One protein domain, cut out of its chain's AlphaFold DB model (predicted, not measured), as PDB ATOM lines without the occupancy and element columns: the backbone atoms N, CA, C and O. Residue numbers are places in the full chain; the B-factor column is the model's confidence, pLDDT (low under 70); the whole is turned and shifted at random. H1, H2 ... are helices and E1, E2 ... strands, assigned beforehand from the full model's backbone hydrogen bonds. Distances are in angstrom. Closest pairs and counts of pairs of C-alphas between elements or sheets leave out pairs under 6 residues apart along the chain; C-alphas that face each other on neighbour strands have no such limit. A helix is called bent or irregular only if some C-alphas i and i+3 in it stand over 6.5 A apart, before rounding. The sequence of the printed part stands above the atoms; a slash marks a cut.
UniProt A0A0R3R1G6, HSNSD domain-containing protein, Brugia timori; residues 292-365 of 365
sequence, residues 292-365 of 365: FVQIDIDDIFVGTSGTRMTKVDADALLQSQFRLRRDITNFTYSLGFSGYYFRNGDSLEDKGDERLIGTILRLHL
ATOM      1  N   PHE A 292      12.132  52.796  35.471       88.88
ATOM      2  CA  PHE A 292      12.411  51.516  34.833       88.88
ATOM      3  C   PHE A 292      11.251  51.158  33.906       88.88
ATOM      4  O   PHE A 292      10.089  51.216  34.309       88.88
ATOM      5  N   VAL A 293      11.572  50.803  32.664       89.75
ATOM      6  CA  VAL A 293      10.605  50.339  31.667       89.75
ATOM      7  C   VAL A 293      10.947  48.898  31.327       89.75
ATOM      8  O   VAL A 293      12.054  48.617  30.873       89.75
ATOM      9  N   GLN A 294       9.984  48.002  31.526       91.81
ATOM     10  CA  GLN A 294      10.063  46.603  31.125       91.81
ATOM     11  C   GLN A 294       8.909  46.315  30.168       91.81
ATOM     12  O   GLN A 294       7.769  46.700  30.435       91.81
ATOM     13  N   ILE A 295       9.221  45.674  29.041       92.81
ATOM     14  CA  ILE A 295       8.227  45.179  28.089       92.81
ATOM     15  C   ILE A 295       8.454  43.681  27.943       92.81
ATOM     16  O   ILE A 295       9.478  43.263  27.393       92.81
ATOM     17  N   ASP A 296       7.495  42.911  28.446       92.25
ATOM     18  CA  ASP A 296       7.465  41.457  28.345       92.25
ATOM     19  C   ASP A 296       6.706  41.039  27.077       92.25
ATOM     20  O   ASP A 296       5.641  41.581  26.769       92.25
ATOM     21  N   ILE A 297       7.282  40.105  26.320       91.12
ATOM     22  CA  ILE A 297       6.662  39.460  25.162       91.12
ATOM     23  C   ILE A 297       6.565  37.973  25.476       91.12
ATOM     24  O   ILE A 297       7.572  37.264  25.445       91.12
ATOM     25  N   ASP A 298       5.353  37.532  25.789       90.50
ATOM     26  CA  ASP A 298       5.041  36.135  26.076       90.50
ATOM     27  C   ASP A 298       4.769  35.336  24.793       90.50
ATOM     28  O   ASP A 298       4.711  35.882  23.689       90.50
ATOM     29  N   ASP A 299       4.605  34.021  24.954       90.06
ATOM     30  CA  ASP A 299       4.229  33.079  23.895       90.06
ATOM     31  C   ASP A 299       5.197  33.030  22.703       90.06
ATOM     32  O   ASP A 299       4.853  32.603  21.599       90.06
ATOM     33  N   ILE A 300       6.466  33.370  22.936       90.50
ATOM     34  CA  ILE A 300       7.509  33.169  21.936       90.50
ATOM     35  C   ILE A 300       7.661  31.665  21.656       90.50
ATOM     36  O   ILE A 300       7.792  30.837  22.565       90.50
ATOM     37  N   PHE A 301       7.645  31.335  20.362       89.94
ATOM     38  CA  PHE A 301       7.560  29.988  19.785       89.94
ATOM     39  C   PHE A 301       6.207  29.295  19.962       89.94
ATOM     40  O   PHE A 301       6.064  28.167  19.516       89.94
ATOM     41  N   VAL A 302       5.200  29.899  20.582       86.38
ATOM     42  CA  VAL A 302       3.896  29.255  20.810       86.38
ATOM     43  C   VAL A 302       2.897  29.715  19.741       86.38
ATOM     44  O   VAL A 302       2.983  30.828  19.233       86.38
ATOM     45  N   GLY A 303       1.953  28.847  19.366       84.00
ATOM     46  CA  GLY A 303       0.880  29.168  18.417       84.00
ATOM     47  C   GLY A 303       0.803  28.220  17.223       84.00
ATOM     48  O   GLY A 303       1.700  27.408  16.983       84.00
ATOM     49  N   THR A 304      -0.307  28.313  16.491       83.62
ATOM     50  CA  THR A 304      -0.531  27.582  15.238       83.62
ATOM     51  C   THR A 304       0.331  28.148  14.114       83.62
ATOM     52  O   THR A 304       0.629  29.340  14.106       83.62
ATOM     53  N   SER A 305       0.712  27.321  13.139       78.69
ATOM     54  CA  SER A 305       1.440  27.822  11.968       78.69
ATOM     55  C   SER A 305       0.625  28.880  11.210       78.69
ATOM     56  O   SER A 305      -0.597  28.767  11.081       78.69
ATOM     57  N   GLY A 306       1.304  29.930  10.759       80.69
ATOM     58  CA  GLY A 306       0.741  31.137  10.160       80.69
ATOM     59  C   GLY A 306       0.508  32.284  11.150       80.69
ATOM     60  O   GLY A 306       0.151  33.381  10.721       80.69
ATOM     61  N   THR A 307       0.696  32.065  12.458       84.50
ATOM     62  CA  THR A 307       0.553  33.110  13.492       84.50
ATOM     63  C   THR A 307       1.835  33.371  14.279       84.50
ATOM     64  O   THR A 307       1.833  34.235  15.156       84.50
ATOM     65  N   ARG A 308       2.912  32.617  14.029       89.81
ATOM     66  CA  ARG A 308       4.171  32.740  14.773       89.81
ATOM     67  C   ARG A 308       5.053  33.813  14.137       89.81
ATOM     68  O   ARG A 308       4.884  34.181  12.977       89.81
ATOM     69  N   MET A 309       6.015  34.321  14.906       91.50
ATOM     70  CA  MET A 309       6.950  35.330  14.406       91.50
ATOM     71  C   MET A 309       7.822  34.765  13.288       91.50
ATOM     72  O   MET A 309       8.473  33.733  13.440       91.50
ATOM     73  N   THR A 310       7.909  35.496  12.185       94.38
ATOM     74  CA  THR A 310       8.857  35.199  11.116       94.38
ATOM     75  C   THR A 310      10.196  35.885  11.377       94.38
ATOM     76  O   THR A 310      10.350  36.739  12.258       94.38
ATOM     77  N   LYS A 311      11.200  35.572  10.551       93.88
ATOM     78  CA  LYS A 311      12.481  36.294  10.569       93.88
ATOM     79  C   LYS A 311      12.304  37.811  10.408       93.88
ATOM     80  O   LYS A 311      13.021  38.573  11.052       93.88
ATOM     81  N   VAL A 312      11.375  38.241   9.551       95.19
ATOM     82  CA  VAL A 312      11.127  39.668   9.294       95.19
ATOM     83  C   VAL A 312      10.621  40.355  10.562       95.19
ATOM     84  O   VAL A 312      11.109  41.431  10.904       95.19
ATOM     85  N   ASP A 313       9.727  39.699  11.302       94.12
ATOM     86  CA  ASP A 313       9.195  40.213  12.569       94.12
ATOM     87  C   ASP A 313      10.283  40.292  13.647       94.12
ATOM     88  O   ASP A 313      10.396  41.297  14.350       94.12
ATOM     89  N   ALA A 314      11.141  39.271  13.741       92.69
ATOM     90  CA  ALA A 314      12.278  39.265  14.663       92.69
ATOM     91  C   ALA A 314      13.280  40.398  14.362       92.69
ATOM     92  O   ALA A 314      13.778  41.059  15.278       92.69
ATOM     93  N   ASP A 315      13.556  40.666  13.082       93.56
ATOM     94  CA  ASP A 315      14.400  41.788  12.660       93.56
ATOM     95  C   ASP A 315      13.743  43.145  12.970       93.56
ATOM     96  O   ASP A 315      14.419  44.062  13.449       93.56
ATOM     97  N   ALA A 316      12.428  43.274  12.773       95.12
ATOM     98  CA  ALA A 316      11.675  44.474  13.134       95.12
ATOM     99  C   ALA A 316      11.675  44.724  14.654       95.12
ATOM    100  O   ALA A 316      11.850  45.866  15.092       95.12
ATOM    101  N   LEU A 317      11.558  43.667  15.466       93.62
ATOM    102  CA  LEU A 317      11.652  43.746  16.924       93.62
ATOM    103  C   LEU A 317      13.022  44.283  17.363       93.62
ATOM    104  O   LEU A 317      13.102  45.206  18.177       93.62
ATOM    105  N   LEU A 318      14.104  43.774  16.768       91.38
ATOM    106  CA  LEU A 318      15.463  44.241  17.042       91.38
ATOM    107  C   LEU A 318      15.664  45.713  16.636       91.38
ATOM    108  O   LEU A 318      16.236  46.498  17.396       91.38
ATOM    109  N   GLN A 319      15.156  46.121  15.470       94.38
ATOM    110  CA  GLN A 319      15.183  47.528  15.049       94.38
ATOM    111  C   GLN A 319      14.390  48.423  16.010       94.38
ATOM    112  O   GLN A 319      14.840  49.518  16.356       94.38
ATOM    113  N   SER A 320      13.234  47.957  16.486       94.56
ATOM    114  CA  SER A 320      12.442  48.656  17.499       94.56
ATOM    115  C   SER A 320      13.212  48.828  18.809       94.56
ATOM    116  O   SER A 320      13.258  49.935  19.344       94.56
ATOM    117  N   GLN A 321      13.905  47.782  19.268       92.94
ATOM    118  CA  GLN A 321      14.760  47.844  20.453       92.94
ATOM    119  C   GLN A 321      15.851  48.914  20.308       92.94
ATOM    120  O   GLN A 321      16.058  49.703  21.227       92.94
ATOM    121  N   PHE A 322      16.521  48.998  19.152       92.44
ATOM    122  CA  PHE A 322      17.524  50.043  18.910       92.44
ATOM    123  C   PHE A 322      16.936  51.452  18.910       92.44
ATOM    124  O   PHE A 322      17.584  52.372  19.403       92.44
ATOM    125  N   ARG A 323      15.712  51.635  18.398       94.94
ATOM    126  CA  ARG A 323      15.020  52.928  18.487       94.94
ATOM    127  C   ARG A 323      14.727  53.293  19.939       94.94
ATOM    128  O   ARG A 323      15.064  54.398  20.337       94.94
ATOM    129  N   LEU A 324      14.183  52.366  20.728       92.81
ATOM    130  CA  LEU A 324      13.875  52.599  22.145       92.81
ATOM    131  C   LEU A 324      15.131  52.876  22.981       92.81
ATOM    132  O   LEU A 324      15.102  53.735  23.856       92.81
ATOM    133  N   ARG A 325      16.266  52.242  22.657       93.12
ATOM    134  CA  ARG A 325      17.567  52.516  23.295       93.12
ATOM    135  C   ARG A 325      18.075  53.949  23.111       93.12
ATOM    136  O   ARG A 325      18.978  54.350  23.839       93.12
ATOM    137  N   ARG A 326      17.533  54.714  22.156       93.12
ATOM    138  CA  ARG A 326      17.878  56.137  21.990       93.12
ATOM    139  C   ARG A 326      17.390  56.983  23.162       93.12
ATOM    140  O   ARG A 326      18.052  57.957  23.496       93.12
ATOM    141  N   ASP A 327      16.278  56.577  23.772       89.94
ATOM    142  CA  ASP A 327      15.598  57.331  24.827       89.94
ATOM    143  C   ASP A 327      15.582  56.582  26.174       89.94
ATOM    144  O   ASP A 327      15.419  57.202  27.222       89.94
ATOM    145  N   ILE A 328      15.772  55.256  26.168       90.38
ATOM    146  CA  ILE A 328      15.751  54.392  27.354       90.38
ATOM    147  C   ILE A 328      17.097  53.674  27.486       90.38
ATOM    148  O   ILE A 328      17.448  52.797  26.690       90.38
ATOM    149  N   THR A 329      17.856  54.028  28.522       88.50
ATOM    150  CA  THR A 329      19.177  53.449  28.789       88.50
ATOM    151  C   THR A 329      19.100  51.929  28.923       88.50
ATOM    152  O   THR A 329      18.308  51.406  29.700       88.50
ATOM    153  N   ASN A 330      19.952  51.220  28.177       87.06
ATOM    154  CA  ASN A 330      20.083  49.759  28.214       87.06
ATOM    155  C   ASN A 330      18.782  48.977  27.945       87.06
ATOM    156  O   ASN A 330      18.662  47.832  28.365       87.06
ATOM    157  N   PHE A 331      17.816  49.557  27.223       90.44
ATOM    158  CA  PHE A 331      16.540  48.887  26.962       90.44
ATOM    159  C   PHE A 331      16.692  47.563  26.195       90.44
ATOM    160  O   PHE A 331      17.348  47.500  25.147       90.44
ATOM    161  N   THR A 332      16.018  46.522  26.678       90.19
ATOM    162  CA  THR A 332      15.848  45.226  26.009       90.19
ATOM    163  C   THR A 332      14.433  44.710  26.211       90.19
ATOM    164  O   THR A 332      13.875  44.873  27.295       90.19
ATOM    165  N   TYR A 333      13.878  44.033  25.206       90.56
ATOM    166  CA  TYR A 333      12.649  43.261  25.403       90.56
ATOM    167  C   TYR A 333      12.918  42.046  26.291       90.56
ATOM    168  O   TYR A 333      13.956  41.400  26.169       90.56
ATOM    169  N   SER A 334      11.978  41.719  27.167       90.62
ATOM    170  CA  SER A 334      12.000  40.501  27.972       90.62
ATOM    171  C   SER A 334      11.154  39.450  27.251       90.62
ATOM    172  O   SER A 334       9.980  39.685  26.985       90.62
ATOM    173  N   LEU A 335      11.766  38.340  26.825       90.19
ATOM    174  CA  LEU A 335      11.102  37.323  26.004       90.19
ATOM    175  C   LEU A 335      10.745  36.097  26.849       90.19
ATOM    176  O   LEU A 335      11.637  35.367  27.288       90.19
ATOM    177  N   GLY A 336       9.450  35.852  27.028       89.69
ATOM    178  CA  GLY A 336       8.908  34.618  27.582       89.69
ATOM    179  C   GLY A 336       8.707  33.592  26.470       89.69
ATOM    180  O   GLY A 336       7.822  33.748  25.633       89.69
ATOM    181  N   PHE A 337       9.535  32.542  26.437       88.38
ATOM    182  CA  PHE A 337       9.480  31.510  25.397       88.38
ATOM    183  C   PHE A 337       9.274  30.105  25.962       88.38
ATOM    184  O   PHE A 337       9.729  29.780  27.060       88.38
ATOM    185  N   SER A 338       8.650  29.235  25.164       87.50
ATOM    186  CA  SER A 338       8.547  27.803  25.459       87.50
ATOM    187  C   SER A 338       9.391  26.996  24.482       87.50
ATOM    188  O   SER A 338       9.035  26.812  23.318       87.50
ATOM    189  N   GLY A 339      10.510  26.458  24.972       85.31
ATOM    190  CA  GLY A 339      11.420  25.643  24.161       85.31
ATOM    191  C   GLY A 339      10.779  24.376  23.576       85.31
ATOM    192  O   GLY A 339      11.282  23.855  22.587       85.31
ATOM    193  N   TYR A 340       9.654  23.905  24.136       84.19
ATOM    194  CA  TYR A 340       8.889  22.777  23.588       84.19
ATOM    195  C   TYR A 340       8.428  23.027  22.148       84.19
ATOM    196  O   TYR A 340       8.348  22.089  21.357       84.19
ATOM    197  N   TYR A 341       8.133  24.285  21.818       87.19
ATOM    198  CA  TYR A 341       7.593  24.657  20.519       87.19
ATOM    199  C   TYR A 341       8.636  25.240  19.559       87.19
ATOM    200  O   TYR A 341       8.264  25.751  18.506       87.19
ATOM    201  N   PHE A 342       9.925  25.203  19.899       89.38
ATOM    202  CA  PHE A 342      10.977  25.738  19.038       89.38
ATOM    203  C   PHE A 342      11.059  24.970  17.712       89.38
ATOM    204  O   PHE A 342      11.256  23.754  17.717       89.38
ATOM    205  N   ARG A 343      10.971  25.695  16.589       88.88
ATOM    206  CA  ARG A 343      10.906  25.137  15.229       88.88
ATOM    207  C   ARG A 343       9.743  24.156  15.010       88.88
ATOM    208  O   ARG A 343       9.910  23.084  14.427       88.88
ATOM    209  N   ASN A 344       8.573  24.510  15.542       86.25
ATOM    210  CA  ASN A 344       7.315  23.800  15.289       86.25
ATOM    211  C   ASN A 344       6.402  24.569  14.315       86.25
ATOM    212  O   ASN A 344       5.200  24.309  14.281       86.25
ATOM    213  N   GLY A 345       6.941  25.554  13.592       84.62
ATOM    214  CA  GLY A 345       6.197  26.343  12.614       84.62
ATOM    215  C   GLY A 345       6.457  25.885  11.181       84.62
ATOM    216  O   GLY A 345       6.966  24.793  10.923       84.62
ATOM    217  N   ASP A 346       6.100  26.739  10.229       88.56
ATOM    218  CA  ASP A 346       6.539  26.599   8.847       88.56
ATOM    219  C   ASP A 346       7.999  27.057   8.655       88.56
ATOM    220  O   ASP A 346       8.667  27.577   9.549       88.56
ATOM    221  N   SER A 347       8.522  26.900   7.437       89.31
ATOM    222  CA  SER A 347       9.918  27.238   7.128       89.31
ATOM    223  C   SER A 347      10.308  28.716   7.324       89.31
ATOM    224  O   SER A 347      11.502  29.023   7.408       89.31
ATOM    225  N   LEU A 348       9.349  29.646   7.322       90.88
ATOM    226  CA  LEU A 348       9.573  31.074   7.568       90.88
ATOM    227  C   LEU A 348       9.532  31.383   9.066       90.88
ATOM    228  O   LEU A 348      10.348  32.180   9.541       90.88
ATOM    229  N   GLU A 349       8.618  30.739   9.787       91.56
ATOM    230  CA  GLU A 349       8.474  30.811  11.242       91.56
ATOM    231  C   GLU A 349       9.687  30.189  11.949       91.56
ATOM    232  O   GLU A 349      10.295  30.826  12.804       91.56
ATOM    233  N   ASP A 350      10.153  29.020  11.504       90.50
ATOM    234  CA  ASP A 350      11.352  28.363  12.041       90.50
ATOM    235  C   ASP A 350      12.607  29.248  11.913       90.50
ATOM    236  O   ASP A 350      13.453  29.297  12.810       90.50
ATOM    237  N   LYS A 351      12.723  30.005  10.811       91.75
ATOM    238  CA  LYS A 351      13.794  31.005  10.631       91.75
ATOM    239  C   LYS A 351      13.635  32.197  11.575       91.75
ATOM    240  O   LYS A 351      14.632  32.831  11.922       91.75
ATOM    241  N   GLY A 352      12.401  32.536  11.946       91.88
ATOM    242  CA  GLY A 352      12.099  33.518  12.983       91.88
ATOM    243  C   GLY A 352      12.587  33.049  14.345       91.88
ATOM    244  O   GLY A 352      13.369  33.756  14.983       91.88
ATOM    245  N   ASP A 353      12.231  31.823  14.725       90.88
ATOM    246  CA  ASP A 353      12.664  31.197  15.973       90.88
ATOM    247  C   ASP A 353      14.199  31.201  16.095       90.88
ATOM    248  O   ASP A 353      14.773  31.653  17.092       90.88
ATOM    249  N   GLU A 354      14.890  30.774  15.034       90.44
ATOM    250  CA  GLU A 354      16.353  30.808  14.948       90.44
ATOM    251  C   GLU A 354      16.931  32.215  15.083       90.44
ATOM    252  O   GLU A 354      17.966  32.403  15.729       90.44
ATOM    253  N   ARG A 355      16.286  33.214  14.474       90.12
ATOM    254  CA  ARG A 355      16.739  34.604  14.530       90.12
ATOM    255  C   ARG A 355      16.607  35.182  15.941       90.12
ATOM    256  O   ARG A 355      17.523  35.879  16.390       90.12
ATOM    257  N   LEU A 356      15.523  34.858  16.647       87.69
ATOM    258  CA  LEU A 356      15.296  35.260  18.038       87.69
ATOM    259  C   LEU A 356      16.366  34.661  18.969       87.69
ATOM    260  O   LEU A 356      17.018  35.402  19.710       87.69
ATOM    261  N   ILE A 357      16.637  33.353  18.867       82.25
ATOM    262  CA  ILE A 357      17.689  32.685  19.659       82.25
ATOM    263  C   ILE A 357      19.091  33.181  19.281       82.25
ATOM    264  O   ILE A 357      19.915  33.486  20.145       82.25
ATOM    265  N   GLY A 358      19.391  33.253  17.984       69.06
ATOM    266  CA  GLY A 358      20.744  33.488  17.488       69.06
ATOM    267  C   GLY A 358      21.254  34.913  17.702       69.06
ATOM    268  O   GLY A 358      22.464  35.126  17.732       69.06
ATOM    269  N   THR A 359      20.364  35.902  17.818       61.69
ATOM    270  CA  THR A 359      20.748  37.325  17.871       61.69
ATOM    271  C   THR A 359      20.162  38.071  19.057       61.69
ATOM    272  O   THR A 359      20.882  38.862  19.656       61.69
ATOM    273  N   ILE A 360      18.902  37.833  19.427       56.66
ATOM    274  CA  ILE A 360      18.265  38.614  20.495       56.66
ATOM    275  C   ILE A 360      18.701  38.099  21.868       56.66
ATOM    276  O   ILE A 360      19.170  38.887  22.677       56.66
ATOM    277  N   LEU A 361      18.705  36.782  22.089       52.09
ATOM    278  CA  LEU A 361      19.156  36.195  23.362       52.09
ATOM    279  C   LEU A 361      20.658  36.362  23.643       52.09
ATOM    280  O   LEU A 361      21.067  36.369  24.800       52.09
ATOM    281  N   ARG A 362      21.491  36.549  22.610       50.91
ATOM    282  CA  ARG A 362      22.919  36.877  22.783       50.91
ATOM    283  C   ARG A 362      23.184  38.342  23.127       50.91
ATOM    284  O   ARG A 362      24.297  38.641  23.525       50.91
ATOM    285  N   LEU A 363      22.211  39.236  22.950       48.31
ATOM    286  CA  LEU A 363      22.316  40.651  23.338       48.31
ATOM    287  C   LEU A 363      21.838  40.907  24.779       48.31
ATOM    288  O   LEU A 363      21.907  42.047  25.239       48.31
ATOM    289  N   HIS A 364      21.339  39.864  25.453       45.91
ATOM    290  CA  HIS A 364      21.003  39.836  26.883       45.91
ATOM    291  C   HIS A 364      22.162  39.334  27.764       45.91
ATOM    292  O   HIS A 364      22.107  39.522  28.978       45.91
ATOM    293  N   LEU A 365      23.174  38.694  27.159       34.81
ATOM    294  CA  LEU A 365      24.469  38.335  27.755       34.81
ATOM    295  C   LEU A 365      25.495  39.420  27.421       34.81
ATOM    296  O   LEU A 365      26.353  39.686  28.292       34.81
TER     297      LEU A 365
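AT A GLANCE: This is residues 292 to 365 of the 365 residues of the protein "HSNSD domain-containing protein" of Brugia timori (UniProt A0A0R3R1G6). A narrow ribbon of two short parallel strands, E1 and E2, makes one side of a small elongated domain, and two longer helices, H1 and H2, touch each other on the other side, partly side by side at a shallow tilt. H1 runs back opposite to the strands as the crossover between them, while H2, the last element, has its later part nearer to E2 than to E1. The printed part has 74 residues, with two named helices and two named strands in the order E1, H1, E2, H2; the class is mixed, helices and strands, and the sheet, E1 beside E2, is parallel. The whole is compact, with a radius of gyration of the C-alphas of 12.4 A, and spans 36 by 21 by 19 A.

HOW THE PARTS SIT: The sheet is made of E1, residues 296 to 300, and E2, residues 334 to 337, parallel neighbours whose directions differ by 20 degrees. The C-alphas of Asp 298 and Gly 336 face each other at 4.4 A. N 297 and O 334 are within hydrogen-bond range at 2.8 A, as are N 336 and O 297 at 2.8 A. With H1, residues 311 to 324, these strands form a strand-helix-strand unit, two parallel neighbour strands with a helix between them in the chain, and its crossover is right-handed. H2, residues 347 to 363, touches H1; their closest C-alphas, those of Lys 311 and Gly 352, are 3.7 A apart. The two helices run the same way at a shallow tilt of 30 degrees. H2 and E2 are near each other, with 6 pairs of C-alphas within 10 A. H2 and E1 are only just apart, their closest C-alphas 8.1 A from each other. Every O i to N i+4 pair of H1 is within hydrogen-bond range; in H2, 9 of 13 are.

IN THESE COORDINATES: E1 begins at C-alpha 296, at (7.465, 41.457, 28.345), and has 5 residues; E2 has 4. H1 has 14 residues and measures 20.0 A from first to last C-alpha, beginning at C-alpha 311, at (12.481, 36.294, 10.569). H2 has 17 residues, measures 24.4 A and ends at C-alpha 363, at (22.316, 40.651, 23.338). H2 is irregular, but only just: C-alphas 358 and 361 are 6.7 A apart, and its line is a rough one.

THE WHOLE: The two C-alphas farthest apart are those of Phe 292 and Ser 347, at 36.9 A. The printed part has no cut and ends at Leu 365, the chain's last residue. The links E1 to H1, H1 to E2 and E2 to H2 are short, with 10, 9 and 9 residues. The mean pLDDT of the printed part is 85.9; residues 358 to 365 are under 70.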